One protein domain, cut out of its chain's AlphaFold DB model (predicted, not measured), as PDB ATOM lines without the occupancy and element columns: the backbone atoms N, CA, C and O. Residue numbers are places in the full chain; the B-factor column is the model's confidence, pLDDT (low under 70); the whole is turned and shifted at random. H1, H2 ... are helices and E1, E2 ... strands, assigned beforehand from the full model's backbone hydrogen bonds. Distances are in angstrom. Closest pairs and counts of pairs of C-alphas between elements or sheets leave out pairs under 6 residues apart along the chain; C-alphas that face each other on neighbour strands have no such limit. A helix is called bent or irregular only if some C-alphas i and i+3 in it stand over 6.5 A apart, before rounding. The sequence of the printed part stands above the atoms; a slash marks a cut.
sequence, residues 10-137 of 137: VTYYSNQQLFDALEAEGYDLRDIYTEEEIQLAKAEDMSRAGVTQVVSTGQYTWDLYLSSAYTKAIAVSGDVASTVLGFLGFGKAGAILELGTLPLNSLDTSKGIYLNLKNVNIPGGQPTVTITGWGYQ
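This is residues 10 to 137 of the 137 residues of an uncharacterized protein of Aerococcus sanguinicola (UniProt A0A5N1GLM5). A twisted sheet of six strands curls round one helix, H4, with H3 crossing H4 and H1 crossing it from another side. H2 packs on H1 at one end of the long axis; the link between E5 and E6 reaches the other end. The printed part has 128 residues in the order E1 H1 H2 E2 E3 H3 H4 E4 E5 E6, with sheet order E1 E2 E3 E5 E6 E4, mixed. The class is mixed, helices and strands; the whole is compact, with a radius of gyration of the C-alphas of 14.2 A, yet elongated, spanning 47 by 28 by 26 A.

Start at edge strand E1, residues 10 to 13, antiparallel to E2, residues 52 to 58, with N 11 and O 54 2.9 A apart. E2 forms a hairpin with E3, residues 61 to 66; N 55 and O 63 are 2.8 A apart. Next comes antiparallel E5, residues 113 to 120, where N 64 and O 115 are 2.8 A apart. E5 forms a hairpin with E6, residues 128 to 136, through N 116 and O 133 at 2.8 A; E6 bends by 53 degrees at residue 133. Edge strand E4, residues 96 to 98, is parallel to E6, with N 129 and O 96 3.0 A apart. The sheet curls round H4, residues 78 to 90, which is on one face of it in two layers. H3, residues 68 to 76, is on the sheet too, over none of its strands, at a height over the sheet of 6.8 A. E3, H3, H4 and E4 make a split strand-helix-strand unit, two same-way strands with E5 and E6 between them, and a right-handed crossover. H4 touches H3 with residues 80 to 84 alone, at a steep tilt of 46 degrees; the C-alphas of Ile 74 and Ala 81 are closest, 4.1 A. H1, residues 15 to 24, is not on the sheet but touches H4, closest at the C-alphas of Ala 21 and Phe 87, 6.9 A. H2, residues 35 to 46, touches H1 with residues 41 to 45 alone, closest at the C-alphas of Asn 15 and Ala 41, 5.9 A; H2 and H4 are apart. Every O i to N i+4 pair is within hydrogen-bond range in H1, H2 and H3, and 8 of 9 in H4, which is irregular: C-alphas 87 and 90 are 7.2 A apart.

Find C-alpha 10 at (112.196, 149.324, 151.606), where E1 begins. H2 is 17.0 A long, E2 19.0 A and E5 21.8 A. E6 runs 23.8 A to C-alpha 136 at (118.172, 132.443, 144.652).

The C-alphas of Glu 36 and Gly 124 are farthest apart, 47.0 A. The printed part has no cut; the link from E4 to E5, residues 99 to 112, is long. Mean pLDDT of the printed part is 80.4, and residues 48 to 50, 78, 91 to 101 and 121 to 127 are under 70.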
ATOM      1  N   VAL A  10     111.000 149.907 152.215       83.69
ATOM      2  CA  VAL A  10     112.196 149.324 151.606       83.69
ATOM      3  C   VAL A  10     113.410 150.126 152.051       83.69
ATOM      4  O   VAL A  10     113.468 151.338 151.842       83.69
ATOM      5  N   THR A  11     114.377 149.448 152.660       85.75
ATOM      6  CA  THR A  11     115.690 150.018 152.977       85.75
ATOM      7  C   THR A  11     116.721 149.401 152.052       85.75
ATOM      8  O   THR A  11     116.787 148.180 151.939       85.75
ATOM      9  N   TYR A  12     117.507 150.243 151.391       87.62
ATOM     10  CA  TYR A  12     118.530 149.813 150.447       87.62
ATOM     11  C   TYR A  12     119.911 149.904 151.080       87.62
ATOM     12  O   TYR A  12     120.206 150.872 151.783       87.62
ATOM     13  N   TYR A  13     120.746 148.920 150.775       88.06
ATOM     14  CA  TYR A  13     122.126 148.844 151.214       88.06
ATOM     15  C   TYR A  13     123.032 148.562 150.019       88.06
ATOM     16  O   TYR A  13     122.729 147.702 149.188       88.06
ATOM     17  N   SER A  14     124.127 149.309 149.927       89.88
ATOM     18  CA  SER A  14     125.147 149.115 148.900       89.88
ATOM     19  C   SER A  14     126.197 148.096 149.348       89.88
ATOM     20  O   SER A  14     126.413 147.886 150.544       89.88
ATOM     21  N   ASN A  15     126.900 147.490 148.396       89.88
ATOM     22  CA  ASN A  15     128.026 146.604 148.677       89.88
ATOM     23  C   ASN A  15     129.169 147.344 149.396       89.88
ATOM     24  O   ASN A  15     129.831 146.768 150.254       89.88
ATOM     25  N   GLN A  16     129.378 148.635 149.125       89.25
ATOM     26  CA  GLN A  16     130.338 149.439 149.889       89.25
ATOM     27  C   GLN A  16     129.981 149.502 151.382       89.25
ATOM     28  O   GLN A  16     130.863 149.358 152.221       89.25
ATOM     29  N   GLN A  17     128.697 149.647 151.730       90.19
ATOM     30  CA  GLN A  17     128.281 149.686 153.135       90.19
ATOM     31  C   GLN A  17     128.512 148.348 153.851       90.19
ATOM     32  O   GLN A  17     128.815 148.340 155.041       90.19
ATOM     33  N   LEU A  18     128.397 147.225 153.135       89.94
ATOM     34  CA  LEU A  18     128.805 145.914 153.644       89.94
ATOM     35  C   LEU A  18     130.292 145.889 153.981       89.94
ATOM     36  O   LEU A  18     130.664 145.454 155.066       89.94
ATOM     37  N   PHE A  19     131.130 146.336 153.049       91.94
ATOM     38  CA  PHE A  19     132.577 146.339 153.225       91.94
ATOM     39  C   PHE A  19     132.992 147.202 154.415       91.94
ATOM     40  O   PHE A  19     133.698 146.714 155.293       91.94
ATOM     41  N   ASP A  20     132.449 148.416 154.505       91.94
ATOM     42  CA  ASP A  20     132.701 149.321 155.626       91.94
ATOM     43  C   ASP A  20     132.270 148.693 156.965       91.94
ATOM     44  O   ASP A  20     132.967 148.822 157.970       91.94
ATOM     45  N   ALA A  21     131.133 147.985 156.993       88.75
ATOM     46  CA  ALA A  21     130.644 147.310 158.196       88.75
ATOM     47  C   ALA A  21     131.540 146.135 158.619       88.75
ATOM     48  O   ALA A  21     131.776 145.949 159.810       88.75
ATOM     49  N   LEU A  22     132.051 145.355 157.664       89.31
ATOM     50  CA  LEU A  22     132.973 144.251 157.940       89.31
ATOM     51  C   LEU A  22     134.322 144.767 158.457       89.31
ATOM     52  O   LEU A  22     134.804 144.291 159.484       89.31
ATOM     53  N   GLU A  23     134.894 145.783 157.812       91.69
ATOM     54  CA  GLU A  23     136.149 146.401 158.256       91.69
ATOM     55  C   GLU A  23     136.005 147.055 159.637       91.69
ATOM     56  O   GLU A  23     136.899 146.938 160.477       91.69
ATOM     57  N   ALA A  24     134.864 147.697 159.917       89.75
ATOM     58  CA  ALA A  24     134.584 148.306 161.219       89.75
ATOM     59  C   ALA A  24     134.509 147.283 162.366       89.75
ATOM     60  O   ALA A  24     134.857 147.612 163.500       89.75
ATOM     61  N   GLU A  25     134.090 146.049 162.081       86.69
ATOM     62  CA  GLU A  25     134.115 144.937 163.042       86.69
ATOM     63  C   GLU A  25     135.477 144.216 163.087       86.69
ATOM     64  O   GLU A  25     135.659 143.293 163.879       86.69
ATOM     65  N   GLY A  26     136.455 144.659 162.290       89.00
ATOM     66  CA  GLY A  26     137.828 144.157 162.298       89.00
ATOM     67  C   GLY A  26     138.105 142.996 161.341       89.00
ATOM     68  O   GLY A  26     139.163 142.376 161.459       89.00
ATOM     69  N   TYR A  27     137.199 142.694 160.408       88.94
ATOM     70  CA  TYR A  27     137.442 141.696 159.363       88.94
ATOM     71  C   TYR A  27     138.315 142.272 158.241       88.94
ATOM     72  O   TYR A  27     138.085 143.394 157.790       88.94
ATOM     73  N   ASP A  28     139.276 141.489 157.740       90.44
ATOM     74  CA  ASP A  28     139.946 141.798 156.474       90.44
ATOM     75  C   ASP A  28     139.063 141.318 155.318       90.44
ATOM     76  O   ASP A  28     138.728 140.136 155.207       90.44
ATOM     77  N   LEU A  29     138.682 142.237 154.429       90.19
ATOM     78  CA  LEU A  29     137.878 141.906 153.254       90.19
ATOM     79  C   LEU A  29     138.558 140.862 152.371       90.19
ATOM     80  O   LEU A  29     137.856 140.087 151.729       90.19
ATOM     81  N   ARG A  30     139.895 140.806 152.349       90.44
ATOM     82  CA  ARG A  30     140.657 139.856 151.523       90.44
ATOM     83  C   ARG A  30     140.569 138.411 152.005       90.44
ATOM     84  O   ARG A  30     140.865 137.502 151.233       90.44
ATOM     85  N   ASP A  31     140.124 138.198 153.240       89.25
ATOM     86  CA  ASP A  31     139.843 136.859 153.762       89.25
ATOM     87  C   ASP A  31     138.499 136.315 153.246       89.25
ATOM     88  O   ASP A  31     138.252 135.109 153.276       89.25
ATOM     89  N   ILE A  32     137.623 137.200 152.756       88.00
ATOM     90  CA  ILE A  32     136.248 136.895 152.333       88.00
ATOM     91  C   ILE A  32     136.105 137.034 150.808       88.00
ATOM     92  O   ILE A  32     135.431 136.230 150.157       88.00
ATOM     93  N   TYR A  33     136.758 138.036 150.222       90.94
ATOM     94  CA  TYR A  33     136.646 138.427 148.822       90.94
ATOM     95  C   TYR A  33     138.016 138.514 148.157       90.94
ATOM     96  O   TYR A  33     138.998 138.968 148.736       90.94
ATOM     97  N   THR A  34     138.060 138.145 146.886       91.69
ATOM     98  CA  THR A  34     139.172 138.485 145.998       91.69
ATOM     99  C   THR A  34     139.132 139.969 145.634       91.69
ATOM    100  O   THR A  34     138.086 140.620 145.714       91.69
ATOM    101  N   GLU A  35     140.264 140.521 145.197       91.44
ATOM    102  CA  GLU A  35     140.321 141.919 144.757       91.44
ATOM    103  C   GLU A  35     139.386 142.153 143.556       91.44
ATOM    104  O   GLU A  35     138.683 143.160 143.514       91.44
ATOM    105  N   GLU A  36     139.292 141.198 142.621       90.75
ATOM    106  CA  GLU A  36     138.355 141.271 141.497       90.75
ATOM    107  C   GLU A  36     136.891 141.347 141.954       90.75
ATOM    108  O   GLU A  36     136.119 142.129 141.400       90.75
ATOM    109  N   GLU A  37     136.503 140.583 142.978       89.69
ATOM    110  CA  GLU A  37     135.143 140.611 143.531       89.69
ATOM    111  C   GLU A  37     134.831 141.934 144.232       89.69
ATOM    112  O   GLU A  37     133.728 142.454 144.084       89.69
ATOM    113  N   ILE A  38     135.800 142.518 144.943       89.88
ATOM    114  CA  ILE A  38     135.641 143.841 145.561       89.88
ATOM    115  C   ILE A  38     135.422 144.906 144.479       89.88
ATOM    116  O   ILE A  38     134.538 145.756 144.609       89.88
ATOM    117  N   GLN A  39     136.205 144.868 143.396       89.75
ATOM    118  CA  GLN A  39     136.050 145.805 142.280       89.75
ATOM    119  C   GLN A  39     134.718 145.605 141.547       89.75
ATOM    120  O   GLN A  39     134.041 146.586 141.233       89.75
ATOM    121  N   LEU A  40     134.312 144.352 141.318       88.31
ATOM    122  CA  LEU A  40     133.024 144.027 140.708       88.31
ATOM    123  C   LEU A  40     131.861 144.538 141.566       88.31
ATOM    124  O   LEU A  40     130.995 145.237 141.052       88.31
ATOM    125  N   ALA A  41     131.882 144.281 142.873       86.75
ATOM    126  CA  ALA A  41     130.838 144.716 143.794       86.75
ATOM    127  C   ALA A  41     130.700 146.250 143.848       86.75
ATOM    128  O   ALA A  41     129.584 146.775 143.885       86.75
ATOM    129  N   LYS A  42     131.820 146.984 143.783       86.31
ATOM    130  CA  LYS A  42     131.828 148.454 143.665       86.31
ATOM    131  C   LYS A  42     131.275 148.932 142.320       86.31
ATOM    132  O   LYS A  42     130.594 149.955 142.258       86.31
ATOM    133  N   ALA A  43     131.552 148.210 141.235       86.25
ATOM    134  CA  ALA A  43     130.987 148.512 139.924       86.25
ATOM    135  C   ALA A  43     129.467 148.269 139.883       86.25
ATOM    136  O   ALA A  43     128.734 149.096 139.338       86.25
ATOM    137  N   GLU A  44     128.988 147.192 140.508       84.50
ATOM    138  CA  GLU A  44     127.563 146.866 140.633       84.50
ATOM    139  C   GLU A  44     126.780 147.913 141.434       84.50
ATOM    140  O   GLU A  44     125.636 148.222 141.085       84.50
ATOM    141  N   ASP A  45     127.394 148.497 142.468       83.50
ATOM    142  CA  ASP A  45     126.824 149.623 143.215       83.50
ATOM    143  C   ASP A  45     126.605 150.835 142.297       83.50
ATOM    144  O   ASP A  45     125.527 151.438 142.293       83.50
ATOM    145  N   MET A  46     127.598 151.173 141.462       79.44
ATOM    146  CA  MET A  46     127.495 152.290 140.513       79.44
ATOM    147  C   MET A  46     126.415 152.059 139.451       79.44
ATOM    148  O   MET A  46     125.735 153.005 139.050       79.44
ATOM    149  N   SER A  47     126.230 150.813 139.004       78.88
ATOM    150  CA  SER A  47     125.204 150.457 138.019       78.88
ATOM    151  C   SER A  47     123.833 150.155 138.631       78.88
ATOM    152  O   SER A  47     122.900 149.869 137.881       78.88
ATOM    153  N   ARG A  48     123.689 150.206 139.967       69.38
ATOM    154  CA  ARG A  48     122.492 149.769 140.714       69.38
ATOM    155  C   ARG A  48     122.067 148.328 140.397       69.38
ATOM    156  O   ARG A  48     120.883 148.008 140.455       69.38
ATOM    157  N   ALA A  49     123.021 147.474 140.032       65.69
ATOM    158  CA  ALA A  49     122.755 146.091 139.634       65.69
ATOM    159  C   ALA A  49     122.833 145.105 140.813       65.69
ATOM    160  O   ALA A  49     122.259 144.026 140.730       65.69
ATOM    161  N   GLY A  50     123.496 145.488 141.910       61.00
ATOM    162  CA  GLY A  50     123.738 144.634 143.079       61.00
ATOM    163  C   GLY A  50     123.116 145.175 144.364       61.00
ATOM    164  O   GLY A  50     123.791 145.246 145.384       61.00
ATOM    165  N   VAL A  51     121.857 145.621 144.324       74.12
ATOM    166  CA  VAL A  51     121.256 146.302 145.478       74.12
ATOM    167  C   VAL A  51     120.720 145.300 146.493       74.12
ATOM    168  O   VAL A  51     119.796 144.539 146.199       74.12
ATOM    169  N   THR A  52     121.243 145.374 147.715       86.31
ATOM    170  CA  THR A  52     120.667 144.674 148.860       86.31
ATOM    171  C   THR A  52     119.480 145.460 149.409       86.31
ATOM    172  O   THR A  52     119.541 146.680 149.558       86.31
ATOM    173  N   GLN A  53     118.377 144.778 149.705       89.75
ATOM    174  CA  GLN A  53     117.115 145.391 150.107       89.75
ATOM    175  C   GLN A  53     116.556 144.694 151.339       89.75
ATOM    176  O   GLN A  53     116.556 143.469 151.421       89.75
ATOM    177  N   VAL A  54     116.022 145.477 152.268       87.88
ATOM    178  CA  VAL A  54     115.219 144.993 153.390       87.88
ATOM    179  C   VAL A  54     113.812 145.529 153.217       87.88
ATOM    180  O   VAL A  54     113.612 146.743 153.230       87.88
ATOM    181  N   VAL A  55     112.842 144.633 153.067       88.31
ATOM    182  CA  VAL A  55     111.432 144.966 152.868       88.31
ATOM    183  C   VAL A  55     110.641 144.515 154.085       88.31
ATOM    184  O   VAL A  55     110.579 143.327 154.382       88.31
ATOM    185  N   SER A  56     110.012 145.450 154.796       85.75
ATOM    186  CA  SER A  56     109.052 145.114 155.855       85.75
ATOM    187  C   SER A  56     107.753 144.609 155.224       85.75
ATOM    188  O   SER A  56     107.065 145.371 154.542       85.75
ATOM    189  N   THR A  57     107.406 143.337 155.424       84.56
ATOM    190  CA  THR A  57     106.242 142.700 154.771       84.56
ATOM    191  C   THR A  57     105.033 142.543 155.685       84.56
ATOM    192  O   THR A  57     103.940 142.224 155.220       84.56
ATOM    193  N   GLY A  58     105.199 142.775 156.983       79.12
ATOM    194  CA  GLY A  58     104.157 142.530 157.968       79.12
ATOM    195  C   GLY A  58     104.640 142.782 159.386       79.12
ATOM    196  O   GLY A  58     105.751 143.265 159.616       79.12
ATOM    197  N   GLN A  59     103.774 142.519 160.370       75.44
ATOM    198  CA  GLN A  59     104.138 142.711 161.771       75.44
ATOM    199  C   GLN A  59     105.229 141.702 162.134       75.44
ATOM    200  O   GLN A  59     104.963 140.510 162.278       75.44
ATOM    201  N   TYR A  60     106.455 142.202 162.267       78.19
ATOM    202  CA  TYR A  60     107.643 141.405 162.543       78.19
ATOM    203  C   TYR A  60     108.026 140.389 161.455       78.19
ATOM    204  O   TYR A  60     108.584 139.334 161.769       78.19
ATOM    205  N   THR A  61     107.725 140.684 160.191       83.62
ATOM    206  CA  THR A  61     108.185 139.888 159.047       83.62
ATOM    207  C   THR A  61     108.916 140.765 158.045       83.62
ATOM    208  O   THR A  61     108.505 141.900 157.789       83.62
ATOM    209  N   TRP A  62     109.996 140.234 157.476       87.56
ATOM    210  CA  TRP A  62     110.836 140.956 156.526       87.56
ATOM    211  C   TRP A  62     111.296 140.054 155.394       87.56
ATOM    212  O   TRP A  62     111.626 138.896 155.633       87.56
ATOM    213  N   ASP A  63     111.393 140.614 154.196       89.69
ATOM    214  CA  ASP A  63     112.086 139.991 153.077       89.69
ATOM    215  C   ASP A  63     113.415 140.710 152.870       89.69
ATOM    216  O   ASP A  63     113.458 141.921 152.640       89.69
ATOM    217  N   LEU A  64     114.511 139.967 152.967       88.69
ATOM    218  CA  LEU A  64     115.829 140.427 152.561       88.69
ATOM    219  C   LEU A  64     116.093 139.970 151.144       88.69
ATOM    220  O   LEU A  64     115.993 138.786 150.854       88.69
ATOM    221  N   TYR A  65     116.518 140.892 150.303       89.69
ATOM    222  CA  TYR A  65     117.078 140.614 148.996       89.69
ATOM    223  C   TYR A  65     118.558 140.945 149.094       89.69
ATOM    224  O   TYR A  65     118.908 142.108 149.209       89.69
ATOM    225  N   LEU A  66     119.422 139.943 149.125       89.31
ATOM    226  CA  LEU A  66     120.861 140.092 149.281       89.31
ATOM    227  C   LEU A  66     121.559 139.974 147.929       89.31
ATOM    228  O   LEU A  66     121.274 139.050 147.168       89.31
ATOM    229  N   SER A  67     122.502 140.871 147.651       90.62
ATOM    230  CA  SER A  67     123.398 140.735 146.501       90.62
ATOM    231  C   SER A  67     124.320 139.512 146.644       90.62
ATOM    232  O   SER A  67     124.403 138.880 147.705       90.62
ATOM    233  N   SER A  68     125.044 139.170 145.578       88.62
ATOM    234  CA  SER A  68     126.069 138.116 145.604       88.62
ATOM    235  C   SER A  68     127.162 138.403 146.643       88.62
ATOM    236  O   SER A  68     127.574 137.496 147.364       88.62
ATOM    237  N   ALA A  69     127.556 139.670 146.818       89.62
ATOM    238  CA  ALA A  69     128.522 140.075 147.840       89.62
ATOM    239  C   ALA A  69     128.011 139.766 149.260       89.62
ATOM    240  O   ALA A  69     128.690 139.088 150.031       89.62
ATOM    241  N   TYR A  70     126.775 140.164 149.584       88.38
ATOM    242  CA  TYR A  70     126.148 139.841 150.873       88.38
ATOM    243  C   TYR A  70     125.959 138.330 151.071       88.38
ATOM    244  O   TYR A  70     126.150 137.815 152.174       88.38
ATOM    245  N   THR A  71     125.615 137.613 150.000       88.31
ATOM    246  CA  THR A  71     125.479 136.151 150.004       88.31
ATOM    247  C   THR A  71     126.800 135.487 150.366       88.31
ATOM    248  O   THR A  71     126.837 134.618 151.238       88.31
ATOM    249  N   LYS A  72     127.899 135.929 149.746       89.00
ATOM    250  CA  LYS A  72     129.237 135.423 150.042       89.00
ATOM    251  C   LYS A  72     129.636 135.706 151.484       89.00
ATOM    252  O   LYS A  72     130.068 134.783 152.163       89.00
ATOM    253  N   ALA A  73     129.415 136.929 151.974       87.00
ATOM    254  CA  ALA A  73     129.692 137.295 153.364       87.00
ATOM    255  C   ALA A  73     129.051 136.309 154.352       87.00
ATOM    256  O   ALA A  73     129.717 135.754 155.222       87.00
ATOM    257  N   ILE A  74     127.753 136.049 154.173       83.75
ATOM    258  CA  ILE A  74     126.979 135.154 155.038       83.75
ATOM    259  C   ILE A  74     127.443 133.696 154.899       83.75
ATOM    260  O   ILE A  74     127.407 132.949 155.875       83.75
ATOM    261  N   ALA A  75     127.898 133.284 153.713       84.00
ATOM    262  CA  ALA A  75     128.382 131.930 153.462       84.00
ATOM    263  C   ALA A  75     129.771 131.642 154.063       84.00
ATOM    264  O   ALA A  75     130.068 130.480 154.337       84.00
ATOM    265  N   VAL A  76     130.621 132.656 154.286       79.50
ATOM    266  CA  VAL A  76     131.987 132.443 154.807       79.50
ATOM    267  C   VAL A  76     131.987 131.923 156.244       79.50
ATOM    268  O   VAL A  76     132.741 131.001 156.555       79.50
ATOM    269  N   SER A  77     131.171 132.492 157.139       72.31
ATOM    270  CA  SER A  77     131.063 132.002 158.519       72.31
ATOM    271  C   SER A  77     129.817 132.513 159.246       72.31
ATOM    272  O   SER A  77     129.222 133.523 158.870       72.31
ATOM    273  N   GLY A  78     129.456 131.832 160.341       67.62
ATOM    274  CA  GLY A  78     128.356 132.250 161.215       67.62
ATOM    275  C   GLY A  78     128.578 133.619 161.872       67.62
ATOM    276  O   GLY A  78     127.626 134.389 161.991       67.62
ATOM    277  N   ASP A  79     129.822 133.955 162.227       74.00
ATOM    278  CA  ASP A  79     130.150 135.239 162.861       74.00
ATOM    279  C   ASP A  79     130.019 136.391 161.857       74.00
ATOM    280  O   ASP A  79     129.350 137.386 162.145       74.00
ATOM    281  N   VAL A  80     130.534 136.218 160.632       78.00
ATOM    282  CA  VAL A  80     130.365 137.200 159.548       78.00
ATOM    283  C   VAL A  80     128.882 137.368 159.210       78.00
ATOM    284  O   VAL A  80     128.400 138.495 159.102       78.00
ATOM    285  N   ALA A  81     128.119 136.275 159.124       78.31
ATOM    286  CA  ALA A  81     126.676 136.345 158.907       78.31
ATOM    287  C   ALA A  81     125.956 137.160 159.995       78.31
ATOM    288  O   ALA A  81     125.081 137.971 159.681       78.31
ATOM    289  N   SER A  82     126.346 136.987 161.262       76.00
ATOM    290  CA  SER A  82     125.777 137.744 162.379       76.00
ATOM    291  C   SER A  82     126.098 139.240 162.289       76.00
ATOM    292  O   SER A  82     125.202 140.060 162.482       76.00
ATOM    293  N   THR A  83     127.325 139.607 161.900       80.88
ATOM    294  CA  THR A  83     127.727 140.998 161.650       80.88
ATOM    295  C   THR A  83     126.894 141.624 160.538       80.88
ATOM    296  O   THR A  83     126.346 142.712 160.715       80.88
ATOM    297  N   VAL A  84     126.758 140.930 159.407       83.38
ATOM    298  CA  VAL A  84     126.013 141.422 158.243       83.38
ATOM    299  C   VAL A  84     124.545 141.637 158.587       83.38
ATOM    300  O   VAL A  84     123.983 142.692 158.301       83.38
ATOM    301  N   LEU A  85     123.914 140.672 159.248       78.69
ATOM    302  CA  LEU A  85     122.509 140.786 159.630       78.69
ATOM    303  C   LEU A  85     122.312 141.801 160.762       78.69
ATOM    304  O   LEU A  85     121.326 142.536 160.758       78.69
ATOM    305  N   GLY A  86     123.280 141.921 161.670       77.44
ATOM    306  CA  GLY A  86     123.345 142.979 162.670       77.44
ATOM    307  C   GLY A  86     123.354 144.372 162.055       77.44
ATOM    308  O   GLY A  86     122.544 145.217 162.441       77.44
ATOM    309  N   PHE A  87     124.207 144.577 161.052       82.56
ATOM    310  CA  PHE A  87     124.270 145.800 160.259       82.56
ATOM    311  C   PHE A  87     122.944 146.102 159.543       82.56
ATOM    312  O   PHE A  87     122.493 147.245 159.547       82.56
ATOM    313  N   LEU A  88     122.268 145.080 159.012       80.69
ATOM    314  CA  LEU A  88     120.964 145.215 158.347       80.69
ATOM    315  C   LEU A  88     119.791 145.475 159.314       80.69
ATOM    316  O   LEU A  88     118.648 145.601 158.872       80.69
ATOM    317  N   GLY A  89     120.059 145.574 160.621       76.38
ATOM    318  CA  GLY A  89     119.069 145.875 161.658       76.38
ATOM    319  C   GLY A  89     118.486 144.647 162.363       76.38
ATOM    320  O   GLY A  89     117.587 144.793 163.188       76.38
ATOM    321  N   PHE A  90     119.003 143.446 162.088       70.88
ATOM    322  CA  PHE A  90     118.486 142.172 162.602       70.88
ATOM    323  C   PHE A  90     119.292 141.578 163.767       70.88
ATOM    324  O   PHE A  90     118.993 140.464 164.192       70.88
ATOM    325  N   GLY A  91     120.283 142.289 164.326       57.88
ATOM    326  CA  GLY A  91     121.102 141.696 165.394       57.88
ATOM    327  C   GLY A  91     122.312 142.481 165.905       57.88
ATOM    328  O   GLY A  91     123.440 142.049 165.719       57.88
ATOM    329  N   LYS A  92     122.095 143.570 166.655       46.94
ATOM    330  CA  LYS A  92     123.083 144.033 167.661       46.94
ATOM    331  C   LYS A  92     122.535 144.139 169.091       46.94
ATOM    332  O   LYS A  92     123.286 144.437 170.012       46.94
ATOM    333  N   ALA A  93     121.252 143.838 169.311       37.09
ATOM    334  CA  ALA A  93     120.617 143.891 170.629       37.09
ATOM    335  C   ALA A  93     119.753 142.642 170.883       37.09
ATOM    336  O   ALA A  93     118.556 142.637 170.618       37.09
ATOM    337  N   GLY A  94     120.376 141.568 171.373       40.44
ATOM    338  CA  GLY A  94     119.675 140.434 171.990       40.44
ATOM    339  C   GLY A  94     119.023 139.414 171.051       40.44
ATOM    340  O   GLY A  94     118.619 138.363 171.536       40.44
ATOM    341  N   ALA A  95     118.952 139.659 169.739       48.53
ATOM    342  CA  ALA A  95     118.352 138.698 168.821       48.53
ATOM    343  C   ALA A  95     119.261 137.495 168.545       48.53
ATOM    344  O   ALA A  95     120.358 137.647 168.010       48.53
ATOM    345  N   ILE A  96     118.789 136.296 168.898       54.97
ATOM    346  CA  ILE A  96     119.386 135.044 168.431       54.97
ATOM    347  C   ILE A  96     118.962 134.885 166.973       54.97
ATOM    348  O   ILE A  96     117.776 134.971 166.648       54.97
ATOM    349  N   LEU A  97     119.942 134.712 166.095       62.38
ATOM    350  CA  LEU A  97     119.709 134.522 164.676       62.38
ATOM    351  C   LEU A  97     119.771 133.028 164.358       62.38
ATOM    352  O   LEU A  97     120.834 132.408 164.415       62.38
ATOM    353  N   GLU A  98     118.632 132.443 164.009       68.12
ATOM    354  CA  GLU A  98     118.572 131.035 163.621       68.12
ATOM    355  C   GLU A  98     118.816 130.888 162.115       68.12
ATOM    356  O   GLU A  98     117.890 130.885 161.304       68.12
ATOM    357  N   LEU A  99     120.091 130.721 161.747       65.81
ATOM    358  CA  LEU A  99     120.525 130.414 160.375       65.81
ATOM    359  C   LEU A  99     120.207 128.974 159.937       65.81
ATOM    360  O   LEU A  99     120.509 128.610 158.806       65.81
ATOM    361  N   GLY A 100     119.630 128.139 160.810       60.72
ATOM    362  CA  GLY A 100     119.562 126.677 160.655       60.72
ATOM    363  C   GLY A 100     118.858 126.148 159.397       60.72
ATOM    364  O   GLY A 100     118.955 124.957 159.113       60.72
ATOM    365  N   THR A 101     118.170 127.000 158.635       65.69
ATOM    366  CA  THR A 101     117.519 126.645 157.363       65.69
ATOM    367  C   THR A 101     118.332 127.022 156.117       65.69
ATOM    368  O   THR A 101     117.999 126.559 155.023       65.69
ATOM    369  N   LEU A 102     119.407 127.812 156.253       74.25
ATOM    370  CA  LEU A 102     120.307 128.175 155.156       74.25
ATOM    371  C   LEU A 102     121.453 127.163 155.021       74.25
ATOM    372  O   LEU A 102     122.202 126.944 155.977       74.25
ATOM    373  N   PRO A 103     121.678 126.587 153.831       76.19
ATOM    374  CA  PRO A 103     122.791 125.681 153.601       76.19
ATOM    375  C   PRO A 103     124.081 126.468 153.311       76.19
ATOM    376  O   PRO A 103     124.583 126.455 152.189       76.19
ATOM    377  N   LEU A 104     124.617 127.160 154.325       75.94
ATOM    378  CA  LEU A 104     125.772 128.075 154.208       75.94
ATOM    379  C   LEU A 104     126.962 127.464 153.449       75.94
ATOM    380  O   LEU A 104     127.555 128.118 152.599       75.94
ATOM    381  N   ASN A 105     127.243 126.178 153.675       73.31
ATOM    382  CA  ASN A 105     128.380 125.471 153.074       73.31
ATOM    383  C   ASN A 105     128.191 125.082 151.596       73.31
ATOM    384  O   ASN A 105     129.135 124.612 150.967       73.31
ATOM    385  N   SER A 106     126.979 125.193 151.049       79.69
ATOM    386  CA  SER A 106     126.669 124.813 149.661       79.69
ATOM    387  C   SER A 106     125.948 125.919 148.895       79.69
ATOM    388  O   SER A 106     125.322 125.654 147.868       79.69
ATOM    389  N   LEU A 107     125.977 127.141 149.424       83.56
ATOM    390  CA  LEU A 107     125.394 128.306 148.783       83.56
ATOM    391  C   LEU A 107     126.255 128.714 147.587       83.56
ATOM    392  O   LEU A 107     127.471 128.853 147.694       83.56
ATOM    393  N   ASP A 108     125.614 128.902 146.438       86.25
ATOM    394  CA  ASP A 108     126.251 129.463 145.255       86.25
ATOM    395  C   ASP A 108     126.427 130.968 145.473       86.25
ATOM    396  O   ASP A 108     125.523 131.765 145.224       86.25
ATOM    397  N   THR A 109     127.601 131.351 145.973       86.62
ATOM    398  CA  THR A 109     127.928 132.738 146.329       86.62
ATOM    399  C   THR A 109     128.099 133.652 145.118       86.62
ATOM    400  O   THR A 109     128.290 134.852 145.289       86.62
ATOM    401  N   SER A 110     128.044 133.114 143.894       84.94
ATOM    402  CA  SER A 110     128.022 133.930 142.674       84.94
ATOM    403  C   SER A 110     126.663 134.592 142.431       84.94
ATOM    404  O   SER A 110     126.552 135.485 141.593       84.94
ATOM    405  N   LYS A 111     125.627 134.176 143.169       86.62
ATOM    406  CA  LYS A 111     124.254 134.660 143.030       86.62
ATOM    407  C   LYS A 111     123.813 135.419 144.267       86.62
ATOM    408  O   LYS A 111     124.239 135.120 145.378       86.62
ATOM    409  N   GLY A 112     122.916 136.377 144.059       87.38
ATOM    410  CA  GLY A 112     122.123 136.933 145.145       87.38
ATOM    411  C   GLY A 112     121.121 135.909 145.676       87.38
ATOM    412  O   GLY A 112     120.703 134.989 144.964       87.38
ATOM    413  N   ILE A 113     120.711 136.089 146.925       90.06
ATOM    414  CA  ILE A 113     119.674 135.274 147.562       90.06
ATOM    415  C   ILE A 113     118.593 136.161 148.141       90.06
ATOM    416  O   ILE A 113     118.832 137.324 148.453       90.06
ATOM    417  N   TYR A 114     117.397 135.625 148.316       89.56
ATOM    418  CA  TYR A 114     116.396 136.251 149.164       89.56
ATOM    419  C   TYR A 114     116.170 135.412 150.422       89.56
ATOM    420  O   TYR A 114     116.260 134.185 150.373       89.56
ATOM    421  N   LEU A 115     115.875 136.072 151.542       88.06
ATOM    422  CA  LEU A 115     115.556 135.458 152.830       88.06
ATOM    423  C   LEU A 115     114.227 136.016 153.332       88.06
ATOM    424  O   LEU A 115     114.063 137.230 153.411       88.06
ATOM    425  N   ASN A 116     113.313 135.146 153.742       89.12
ATOM    426  CA  ASN A 116     112.134 135.542 154.500       89.12
ATOM    427  C   ASN A 116     112.449 135.389 155.986       89.12
ATOM    428  O   ASN A 116     112.809 134.301 156.441       89.12
ATOM    429  N   LEU A 117     112.303 136.470 156.741       85.75
ATOM    430  CA  LEU A 117     112.526 136.516 158.175       85.75
ATOM    431  C   LEU A 117     111.234 136.744 158.929       85.75
ATOM    432  O   LEU A 117     110.351 137.492 158.504       85.75
ATOM    433  N   LYS A 118     111.188 136.174 160.126       84.94
ATOM    434  CA  LYS A 118     110.148 136.437 161.107       84.94
ATOM    435  C   LYS A 118     110.769 136.602 162.485       84.94
ATOM    436  O   LYS A 118     111.569 135.768 162.901       84.94
ATOM    437  N   ASN A 119     110.366 137.643 163.213       78.19
ATOM    438  CA  ASN A 119     110.639 137.697 164.645       78.19
ATOM    439  C   ASN A 119     109.680 136.732 165.342       78.19
ATOM    440  O   ASN A 119     108.453 136.860 165.250       78.19
ATOM    441  N   VAL A 120     110.246 135.758 166.028       72.25
ATOM    442  CA  VAL A 120     109.521 134.836 166.879       72.25
ATOM    443  C   VAL A 120     109.722 135.317 168.304       72.25
ATOM    444  O   VAL A 120     110.820 135.285 168.859       72.25
ATOM    445  N   ASN A 121     108.632 135.793 168.901       64.69
ATOM    446  CA  ASN A 121     108.644 136.173 170.299       64.69
ATOM    447  C   ASN A 121     108.626 134.888 171.135       64.69
ATOM    448  O   ASN A 121     107.630 134.161 171.132       64.69
ATOM    449  N   ILE A 122     109.730 134.588 171.814       60.28
ATOM    450  CA  ILE A 122     109.818 133.440 172.716       60.28
ATOM    451  C   ILE A 122     109.296 133.899 174.085       60.28
ATOM    452  O   ILE A 122     109.875 134.818 174.665       60.28
ATOM    453  N   PRO A 123     108.221 133.306 174.637       49.50
ATOM    454  CA  PRO A 123     107.723 133.687 175.957       49.50
ATOM    455  C   PRO A 123     108.815 133.533 177.030       49.50
ATOM    456  O   PRO A 123     109.283 132.428 177.285       49.50
ATOM    457  N   GLY A 124     109.232 134.647 177.643       60.56
ATOM    458  CA  GLY A 124     110.321 134.678 178.631       60.56
ATOM    459  C   GLY A 124     111.742 134.607 178.047       60.56
ATOM    460  O   GLY A 124     112.700 134.574 178.815       60.56
ATOM    461  N   GLY A 125     111.883 134.590 176.719       58.47
ATOM    462  CA  GLY A 125     113.157 134.573 176.000       58.47
ATOM    463  C   GLY A 125     113.478 135.907 175.325       58.47
ATOM    464  O   GLY A 125     112.670 136.836 175.314       58.47
ATOM    465  N   GLN A 126     114.680 136.003 174.758       62.75
ATOM    466  CA  GLN A 126     115.036 137.126 173.895       62.75
ATOM    467  C   GLN A 126     114.285 137.019 172.552       62.75
ATOM    468  O   GLN A 126     114.074 135.901 172.063       62.75
ATOM    469  N   PRO A 127     113.876 138.148 171.942       64.25
ATOM    470  CA  PRO A 127     113.269 138.145 170.611       64.25
ATOM    471  C   PRO A 127     114.212 137.459 169.622       64.25
ATOM    472  O   PRO A 127     115.377 137.817 169.558       64.25
ATOM    473  N   THR A 128     113.747 136.453 168.884       73.50
ATOM    474  CA  THR A 128     114.595 135.638 167.996       73.50
ATOM    475  C   THR A 128     114.196 135.893 166.555       73.50
ATOM    476  O   THR A 128     113.011 135.892 166.231       73.50
ATOM    477  N   VAL A 129     115.169 136.128 165.678       76.75
ATOM    478  CA  VAL A 129     114.912 136.306 164.247       76.75
ATOM    479  C   VAL A 129     115.197 134.981 163.552       76.75
ATOM    480  O   VAL A 129     116.337 134.514 163.522       76.75
ATOM    481  N   THR A 130     114.153 134.375 162.992       80.19
ATOM    482  CA  THR A 130     114.233 133.072 162.325       80.19
ATOM    483  C   THR A 130     114.014 133.232 160.826       80.19
ATOM    484  O   THR A 130     113.136 133.980 160.387       80.19
ATOM    485  N   ILE A 131     114.788 132.485 160.037       82.44
ATOM    486  CA  ILE A 131     114.616 132.384 158.587       82.44
ATOM    487  C   ILE A 131     113.500 131.380 158.282       82.44
ATOM    488  O   ILE A 131     113.647 130.181 158.524       82.44
ATOM    489  N   THR A 132     112.386 131.859 157.728       85.25
ATOM    490  CA  THR A 132     111.218 131.033 157.376       85.25
ATOM    491  C   THR A 132     111.243 130.527 155.936       85.25
ATOM    492  O   THR A 132     110.479 129.628 155.596       85.25
ATOM    493  N   GLY A 133     112.100 131.093 155.086       85.81
ATOM    494  CA  GLY A 133     112.263 130.691 153.692       85.81
ATOM    495  C   GLY A 133     113.462 131.380 153.052       85.81
ATOM    496  O   GLY A 133     113.913 132.414 153.541       85.81
ATOM    497  N   TRP A 134     113.990 130.799 151.978       89.62
ATOM    498  CA  TRP A 134     115.046 131.406 151.173       89.62
ATOM    499  C   TRP A 134     115.038 130.854 149.743       89.62
ATOM    500  O   TRP A 134     114.437 129.810 149.478       89.62
ATOM    501  N   GLY A 135     115.728 131.538 148.835       88.25
ATOM    502  CA  GLY A 135     115.984 131.070 147.474       88.25
ATOM    503  C   GLY A 135     116.986 131.963 146.744       88.25
ATOM    504  O   GLY A 135     117.433 132.970 147.289       88.25
ATOM    505  N   TYR A 136     117.353 131.590 145.518       88.56
ATOM    506  CA  TYR A 136     118.172 132.443 144.652       88.56
ATOM    507  C   TYR A 136     117.323 133.541 144.012       88.56
ATOM    508  O   TYR A 136     116.132 133.334 143.761       88.56
ATOM    509  N   GLN A 137     117.954 134.688 143.766       78.56
ATOM    510  CA  GLN A 137     117.397 135.765 142.947       78.56
ATOM    511  C   GLN A 137     117.580 135.491 141.454       78.56
ATOM    512  O   GLN A 137     118.590 134.844 141.086       78.56
TER     513      GLN A 137